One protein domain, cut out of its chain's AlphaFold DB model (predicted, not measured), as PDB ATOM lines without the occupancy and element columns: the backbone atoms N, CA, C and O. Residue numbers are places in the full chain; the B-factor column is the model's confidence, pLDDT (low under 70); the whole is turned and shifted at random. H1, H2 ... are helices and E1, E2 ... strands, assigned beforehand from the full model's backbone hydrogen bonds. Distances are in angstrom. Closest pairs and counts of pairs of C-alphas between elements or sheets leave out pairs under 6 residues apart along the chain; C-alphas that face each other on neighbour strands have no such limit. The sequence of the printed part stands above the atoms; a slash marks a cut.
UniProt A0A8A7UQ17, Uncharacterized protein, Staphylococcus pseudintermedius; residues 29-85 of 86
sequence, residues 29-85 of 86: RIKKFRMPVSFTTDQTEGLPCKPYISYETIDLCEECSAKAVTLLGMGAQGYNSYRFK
ATOM      1  N   ARG A  29     130.082  90.927 114.848       78.00
ATOM      2  CA  ARG A  29     128.721  90.488 115.213       78.00
ATOM      3  C   ARG A  29     127.679  90.761 114.129       78.00
ATOM      4  O   ARG A  29     126.662  90.069 114.085       78.00
ATOM      5  N   ILE A  30     127.922  91.746 113.262       84.12
ATOM      6  CA  ILE A  30     127.123  92.020 112.061       84.12
ATOM      7  C   ILE A  30     128.068  92.168 110.872       84.12
ATOM      8  O   ILE A  30     128.931  93.051 110.862       84.12
ATOM      9  N   LYS A  31     127.899  91.299 109.872       84.75
ATOM     10  CA  LYS A  31     128.720  91.269 108.654       84.75
ATOM     11  C   LYS A  31     127.862  91.548 107.425       84.75
ATOM     12  O   LYS A  31     126.692  91.172 107.372       84.75
ATOM     13  N   LYS A  32     128.487  92.155 106.415       88.06
ATOM     14  CA  LYS A  32     127.892  92.393 105.098       88.06
ATOM     15  C   LYS A  32     128.001  91.143 104.240       88.06
ATOM     16  O   LYS A  32     129.104  90.657 103.992       88.06
ATOM     17  N   PHE A  33     126.875  90.663 103.734       86.62
ATOM     18  CA  PHE A  33     126.809  89.531 102.817       86.62
ATOM     19  C   PHE A  33     126.205  89.962 101.491       86.62
ATOM     20  O   PHE A  33     125.150  90.589 101.457       86.62
ATOM     21  N   ARG A  34     126.849  89.579 100.387       88.12
ATOM     22  CA  ARG A  34     126.271  89.731  99.052       88.12
ATOM     23  C   ARG A  34     125.484  88.477  98.704       88.12
ATOM     24  O   ARG A  34     126.084  87.414  98.545       88.12
ATOM     25  N   MET A  35     124.168  88.585  98.575       86.75
ATOM     26  CA  MET A  35     123.308  87.422  98.353       86.75
ATOM     27  C   MET A  35     122.117  87.712  97.438       86.75
ATOM     28  O   MET A  35     121.685  88.861  97.336       86.75
ATOM     29  N   PRO A  36     121.590  86.681  96.750       88.06
ATOM     30  CA  PRO A  36     120.407  86.834  95.924       88.06
ATOM     31  C   PRO A  36     119.164  87.045  96.796       88.06
ATOM     32  O   PRO A  36     118.852  86.240  97.677       88.06
ATOM     33  N   VAL A  37     118.423  88.103  96.497       87.56
ATOM     34  CA  VAL A  37     117.141  88.447  97.106       87.56
ATOM     35  C   VAL A  37     116.055  88.309  96.058       87.56
ATOM     36  O   VAL A  37     116.162  88.865  94.966       87.56
ATOM     37  N   SER A  38     114.991  87.583  96.399       89.06
ATOM     38  CA  SER A  38     113.780  87.566  95.583       89.06
ATOM     39  C   SER A  38     112.898  88.746  95.976       89.06
ATOM     40  O   SER A  38     112.308  88.736  97.060       89.06
ATOM     41  N   PHE A  39     112.776  89.720  95.083       91.19
ATOM     42  CA  PHE A  39     111.863  90.846  95.231       91.19
ATOM     43  C   PHE A  39     110.505  90.515  94.630       91.19
ATOM     44  O   PHE A  39     110.420  89.867  93.588       91.19
ATOM     45  N   THR A  40     109.438  90.952  95.293       91.25
ATOM     46  CA  THR A  40     108.054  90.879  94.786       91.25
ATOM     47  C   THR A  40     107.470  92.256  94.475       91.25
ATOM     48  O   THR A  40     106.327  92.358  94.031       91.25
ATOM     49  N   THR A  41     108.243  93.307  94.737       92.56
ATOM     50  CA  THR A  41     107.892  94.699  94.479       92.56
ATOM     51  C   THR A  41     108.998  95.367  93.681       92.56
ATOM     52  O   THR A  41     110.180  95.071  93.874       92.56
ATOM     53  N   ASP A  42     108.610  96.290  92.810       89.25
ATOM     54  CA  ASP A  42     109.546  97.209  92.180       89.25
ATOM     55  C   ASP A  42     110.256  98.041  93.261       89.25
ATOM     56  O   ASP A  42     109.623  98.515  94.203       89.25
ATOM     57  N   GLN A  43     111.576  98.192  93.155       87.12
ATOM     58  CA  GLN A  43     112.385  98.878  94.174       87.12
ATOM     59  C   GLN A  43     112.370 100.410  94.034       87.12
ATOM     60  O   GLN A  43     112.869 101.112  94.918       87.12
ATOM     61  N   THR A  44     111.778 100.938  92.958       86.44
ATOM     62  CA  THR A  44     111.612 102.376  92.723       86.44
ATOM     63  C   THR A  44     110.348 102.889  93.404       86.44
ATOM     64  O   THR A  44     110.421 103.841  94.181       86.44
ATOM     65  N   GLU A  45     109.203 102.253  93.150       84.88
ATOM     66  CA  GLU A  45     107.880 102.720  93.602       84.88
ATOM     67  C   GLU A  45     107.218 101.800  94.641       84.88
ATOM     68  O   GLU A  45     106.209 102.167  95.240       84.88
ATOM     69  N   GLY A  46     107.753 100.596  94.868       87.38
ATOM     70  CA  GLY A  46     107.177  99.617  95.799       87.38
ATOM     71  C   GLY A  46     105.933  98.904  95.263       87.38
ATOM     72  O   GLY A  46     105.284  98.159  95.999       87.38
ATOM     73  N   LEU A  47     105.587  99.110  93.989       85.94
ATOM     74  CA  LEU A  47     104.427  98.476  93.371       85.94
ATOM     75  C   LEU A  47     104.653  96.968  93.186       85.94
ATOM     76  O   LEU A  47     105.776  96.550  92.891       85.94
ATOM     77  N   PRO A  48     103.606  96.131  93.314       90.75
ATOM     78  CA  PRO A  48     103.712  94.707  93.020       90.75
ATOM     79  C   PRO A  48     104.237  94.472  91.602       90.75
ATOM     80  O   PRO A  48     103.715  95.030  90.637       90.75
ATOM     81  N   CYS A  49     105.242  93.612  91.464       89.19
ATOM     82  CA  CYS A  49     105.831  93.271  90.174       89.19
ATOM     83  C   CYS A  49     105.948  91.754  90.009       89.19
ATOM     84  O   CYS A  49     105.761  90.976  90.951       89.19
ATOM     85  N   LYS A  50     106.287  91.304  88.796       90.94
ATOM     86  CA  LYS A  50     106.693  89.910  88.602       90.94
ATOM     87  C   LYS A  50     107.942  89.654  89.461       90.94
ATOM     88  O   LYS A  50     108.891  90.428  89.325       90.94
ATOM     89  N   PRO A  51     107.969  88.605  90.304       91.94
ATOM     90  CA  PRO A  51     109.112  88.369  91.164       91.94
ATOM     91  C   PRO A  51     110.405  88.204  90.372       91.94
ATOM     92  O   PRO A  51     110.426  87.513  89.348       91.94
ATOM     93  N   TYR A  52     111.473  88.822  90.858       88.56
ATOM     94  CA  TYR A  52     112.793  88.764  90.240       88.56
ATOM     95  C   TYR A  52     113.883  88.651  91.302       88.56
ATOM     96  O   TYR A  52     113.658  88.942  92.476       88.56
ATOM     97  N   ILE A  53     115.060  88.189  90.883       89.56
ATOM     98  CA  ILE A  53     116.220  88.031  91.759       89.56
ATOM     99  C   ILE A  53     117.205  89.163  91.477       89.56
ATOM    100  O   ILE A  53     117.574  89.376  90.323       89.56
ATOM    101  N   SER A  54     117.656  89.840  92.530       90.00
ATOM    102  CA  SER A  54     118.779  90.785  92.490       90.00
ATOM    103  C   SER A  54     119.804  90.425  93.563       90.00
ATOM    104  O   SER A  54     119.456  89.804  94.564       90.00
ATOM    105  N   TYR A  55     121.073  90.764  93.346       89.25
ATOM    106  CA  TYR A  55     122.133  90.540  94.329       89.25
ATOM    107  C   TYR A  55     122.331  91.791  95.174       89.25
ATOM    108  O   TYR A  55     122.953  92.747  94.712       89.25
ATOM    109  N   GLU A  56     121.888  91.731  96.425       90.75
ATOM    110  CA  GLU A  56     121.983  92.841  97.370       90.75
ATOM    111  C   GLU A  56     123.077  92.595  98.404       90.75
ATOM    112  O   GLU A  56     123.431  91.449  98.701       90.75
ATOM    113  N   THR A  57     123.624  93.684  98.943       91.00
ATOM    114  CA  THR A  57     124.513  93.635 100.111       91.00
ATOM    115  C   THR A  57     123.670  93.867 101.355       91.00
ATOM    116  O   THR A  57     123.079  94.933 101.483       91.00
ATOM    117  N   ILE A  58     123.605  92.868 102.231       89.56
ATOM    118  CA  ILE A  58     122.730  92.838 103.408       89.56
ATOM    119  C   ILE A  58     123.583  92.678 104.664       89.56
ATOM    120  O   ILE A  58     124.478  91.828 104.701       89.56
ATOM    121  N   ASP A  59     123.297  93.471 105.692       89.62
ATOM    122  CA  ASP A  59     123.897  93.362 107.016       89.62
ATOM    123  C   ASP A  59     123.169  92.277 107.830       89.62
ATOM    124  O   ASP A  59     121.975  92.371 108.123       89.62
ATOM    125  N   LEU A  60     123.882  91.206 108.192       87.00
ATOM    126  CA  LEU A  60     123.324  90.069 108.932       87.00
ATOM    127  C   LEU A  60     124.089  89.818 110.227       87.00
ATOM    128  O   LEU A  60     125.322  89.789 110.239       87.00
ATOM    129  N   CYS A  61     123.345  89.551 111.304       88.19
ATOM    130  CA  CYS A  61     123.914  88.959 112.509       88.19
ATOM    131  C   CYS A  61     124.280  87.486 112.283       88.19
ATOM    132  O   CYS A  61     123.762  86.841 111.366       88.19
ATOM    133  N   GLU A  62     125.136  86.942 113.147       83.50
ATOM    134  CA  GLU A  62     125.607  85.552 113.073       83.50
ATOM    135  C   GLU A  62     124.461  84.527 112.988       83.50
ATOM    136  O   GLU A  62     124.482  83.618 112.160       83.50
ATOM    137  N   GLU A  63     123.392  84.710 113.767       84.31
ATOM    138  CA  GLU A  63     122.239  83.806 113.714       84.31
ATOM    139  C   GLU A  63     121.484  83.864 112.381       84.31
ATOM    140  O   GLU A  63     120.943  82.853 111.922       84.31
ATOM    141  N   CYS A  64     121.389  85.051 111.771       83.75
ATOM    142  CA  CYS A  64     120.678  85.221 110.510       83.75
ATOM    143  C   CYS A  64     121.520  84.750 109.326       83.75
ATOM    144  O   CYS A  64     120.977  84.124 108.418       83.75
ATOM    145  N   SER A  65     122.831  84.992 109.348       82.06
ATOM    146  CA  SER A  65     123.742  84.499 108.315       82.06
ATOM    147  C   SER A  65     123.814  82.970 108.315       82.06
ATOM    148  O   SER A  65     123.769  82.369 107.246       82.06
ATOM    149  N   ALA A  66     123.775  82.328 109.489       77.56
ATOM    150  CA  ALA A  66     123.702  80.870 109.602       77.56
ATOM    151  C   ALA A  66     122.418  80.264 108.992       77.56
ATOM    152  O   ALA A  66     122.422  79.116 108.550       77.56
ATOM    153  N   LYS A  67     121.313  81.023 108.951       74.06
ATOM    154  CA  LYS A  67     120.016  80.597 108.386       74.06
ATOM    155  C   LYS A  67     119.821  81.014 106.922       74.06
ATOM    156  O   LYS A  67     118.904  80.525 106.260       74.06
ATOM    157  N   ALA A  68     120.635  81.936 106.411       62.16
ATOM    158  CA  ALA A  68     120.430  82.573 105.116       62.16
ATOM    159  C   ALA A  68     120.861  81.675 103.948       62.16
ATOM    160  O   ALA A  68     121.939  81.831 103.386       62.16
ATOM    161  N   VAL A  69     119.976  80.762 103.536       59.88
ATOM    162  CA  VAL A  69     120.089  80.071 102.237       59.88
ATOM    163  C   VAL A  69     119.384  80.876 101.133       59.88
ATOM    164  O   VAL A  69     119.834  80.893  99.991       59.88
ATOM    165  N   THR A  70     118.285  81.581 101.448       58.84
ATOM    166  CA  THR A  70     117.567  82.496 100.531       58.84
ATOM    167  C   THR A  70     116.677  83.475 101.315       58.84
ATOM    168  O   THR A  70     115.832  83.043 102.108       58.84
ATOM    169  N   LEU A  71     116.823  84.784 101.077       65.44
ATOM    170  CA  LEU A  71     115.980  85.836 101.667       65.44
ATOM    171  C   LEU A  71     114.901  86.324 100.678       65.44
ATOM    172  O   LEU A  71     115.132  86.449  99.474       65.44
ATOM    173  N   LEU A  72     113.709  86.604 101.202       62.16
ATOM    174  CA  LEU A  72     112.630  87.345 100.547       62.16
ATOM    175  C   LEU A  72     112.744  88.814 100.956       62.16
ATOM    176  O   LEU A  72     112.760  89.089 102.154       62.16
ATOM    177  N   GLY A  73     112.789  89.732  99.992       72.88
ATOM    178  CA  GLY A  73     112.842  91.176 100.236       72.88
ATOM    179  C   GLY A  73     111.564  91.885  99.786       72.88
ATOM    180  O   GLY A  73     110.973  91.520  98.768       72.88
ATOM    181  N   MET A  74     111.142  92.901 100.536       73.19
ATOM    182  CA  MET A  74     110.073  93.839 100.171       73.19
ATOM    183  C   MET A  74     110.472  95.258 100.590       73.19
ATOM    184  O   MET A  74     111.038  95.430 101.663       73.19
ATOM    185  N   GLY A  75     110.189  96.269  99.775       75.50
ATOM    186  CA  GLY A  75     110.569  97.656 100.072       75.50
ATOM    187  C   GLY A  75     110.777  98.507  98.824       75.50
ATOM    188  O   GLY A  75     110.620  98.003  97.708       75.50
ATOM    189  N   ALA A  76     111.077  99.791  99.039       58.75
ATOM    190  CA  ALA A  76     111.382 100.779  98.002       58.75
ATOM    191  C   ALA A  76     112.265 101.913  98.555       58.75
ATOM    192  O   ALA A  76     112.263 102.174  99.761       58.75
ATOM    193  N   GLN A  77     112.992 102.614  97.676       71.50
ATOM    194  CA  GLN A  77     113.761 103.832  98.013       71.50
ATOM    195  C   GLN A  77     114.741 103.661  99.199       71.50
ATOM    196  O   GLN A  77     114.939 104.576  99.994       71.50
ATOM    197  N   GLY A  78     115.345 102.477  99.345       73.25
ATOM    198  CA  GLY A  78     116.294 102.179 100.426       73.25
ATOM    199  C   GLY A  78     115.662 101.755 101.756       73.25
ATOM    200  O   GLY A  78     116.390 101.390 102.673       73.25
ATOM    201  N   TYR A  79     114.329 101.725 101.859       74.81
ATOM    202  CA  TYR A  79     113.605 101.187 103.016       74.81
ATOM    203  C   TYR A  79     113.185  99.739 102.756       74.81
ATOM    204  O   TYR A  79     112.009  99.435 102.545       74.81
ATOM    205  N   ASN A  80     114.168  98.842 102.737       82.31
ATOM    206  CA  ASN A  80     113.945  97.430 102.445       82.31
ATOM    207  C   ASN A  80     113.801  96.601 103.725       82.31
ATOM    208  O   ASN A  80     114.486  96.826 104.717       82.31
ATOM    209  N   SER A  81     112.892  95.630 103.696       78.94
ATOM    210  CA  SER A  81     112.641  94.642 104.744       78.94
ATOM    211  C   SER A  81     112.867  93.241 104.189       78.94
ATOM    212  O   SER A  81     112.355  92.909 103.116       78.94
ATOM    213  N   TYR A  82     113.582  92.391 104.928       79.75
ATOM    214  CA  TYR A  82     113.946  91.049 104.472       79.75
ATOM    215  C   TYR A  82     113.498  89.969 105.458       79.75
ATOM    216  O   TYR A  82     113.461  90.175 106.667       79.75
ATOM    217  N   ARG A  83     113.158  88.780 104.955       77.25
ATOM    218  CA  ARG A  83     112.808  87.611 105.780       77.25
ATOM    219  C   ARG A  83     113.255  86.307 105.135       77.25
ATOM    220  O   ARG A  83     113.364  86.225 103.916       77.25
ATOM    221  N   PHE A  84     113.433  85.253 105.924       72.62
ATOM    222  CA  PHE A  84     113.721  83.924 105.378       72.62
ATOM    223  C   PHE A  84     112.544  83.376 104.565       72.62
ATOM    224  O   PHE A  84     111.380  83.481 104.970       72.62
ATOM    225  N   LYS A  85     112.855  82.759 103.422       59.62
ATOM    226  CA  LYS A  85     111.896  81.925 102.694       59.62
ATOM    227  C   LYS A  85     111.695  80.628 103.493       59.62
ATOM    228  O   LYS A  85     112.672  79.932 103.747       59.62
TER     229      LYS A  85
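This is residues 29 to 85 of the 86 residues of an uncharacterized protein of Staphylococcus pseudintermedius (UniProt A0A8A7UQ17). A long, curving ribbon of two strands, the hairpin E1 and E2, makes the longest axis; a shorter hairpin, E3 and E4, runs crosswise to it, with E3 beside E1, and the small helix H1 sits near the ribbon end where E1 begins and E2 ends. The four strands form one twisted, mixed sheet in the order E2, E1, E3, E4. The printed part has 57 residues, in chain order E1, E2, H1, E3, E4, and is mostly strand. It is compact, with a radius of gyration of the C-alphas of 11.3 A, yet elongated, spanning 33 by 19 by 15 A.

In the sheet, E1, residues 30 to 41, and E2, residues 48 to 61, are antiparallel, with N 33 and O 58 2.8 A apart, within hydrogen-bond range. E1 bends by 75 degrees at residue 34, and E2 by 93 degrees at residue 51. E3, residues 71 to 76, is parallel to E1, with N 73 and O 38 at 3.1 A. E4, residues 79 to 84, is antiparallel to E3, with N 74 and O 81 at 2.9 A. E2 and E4 are edge strands and apart. H1, residues 62 to 67, is on the sheet at a height of 6.1 A, over none of its strands, but only just: 2 of its C-alphas fall on E2. The closest C-alphas of H1 and E1, those of Glu 62 and Ile 30, are 6.7 A apart. In H1, 1 of 2 O i to N i+4 pairs is within hydrogen-bond range.

E1 begins at C-alpha 30 (127.123, 92.020, 112.061) and measures 26.2 A; E2 measures 28.7 A. H1 measures 8.8 A, E3 16.1 A and E4 17.4 A, ending at C-alpha 84 (113.721, 83.924, 105.378).

The C-alphas farthest apart, those of Arg 29 and Lys 50, are 34.6 A apart. The printed part has no cut and no long link. pLDDT is under 70 at residues 68 to 72, 76 and 85.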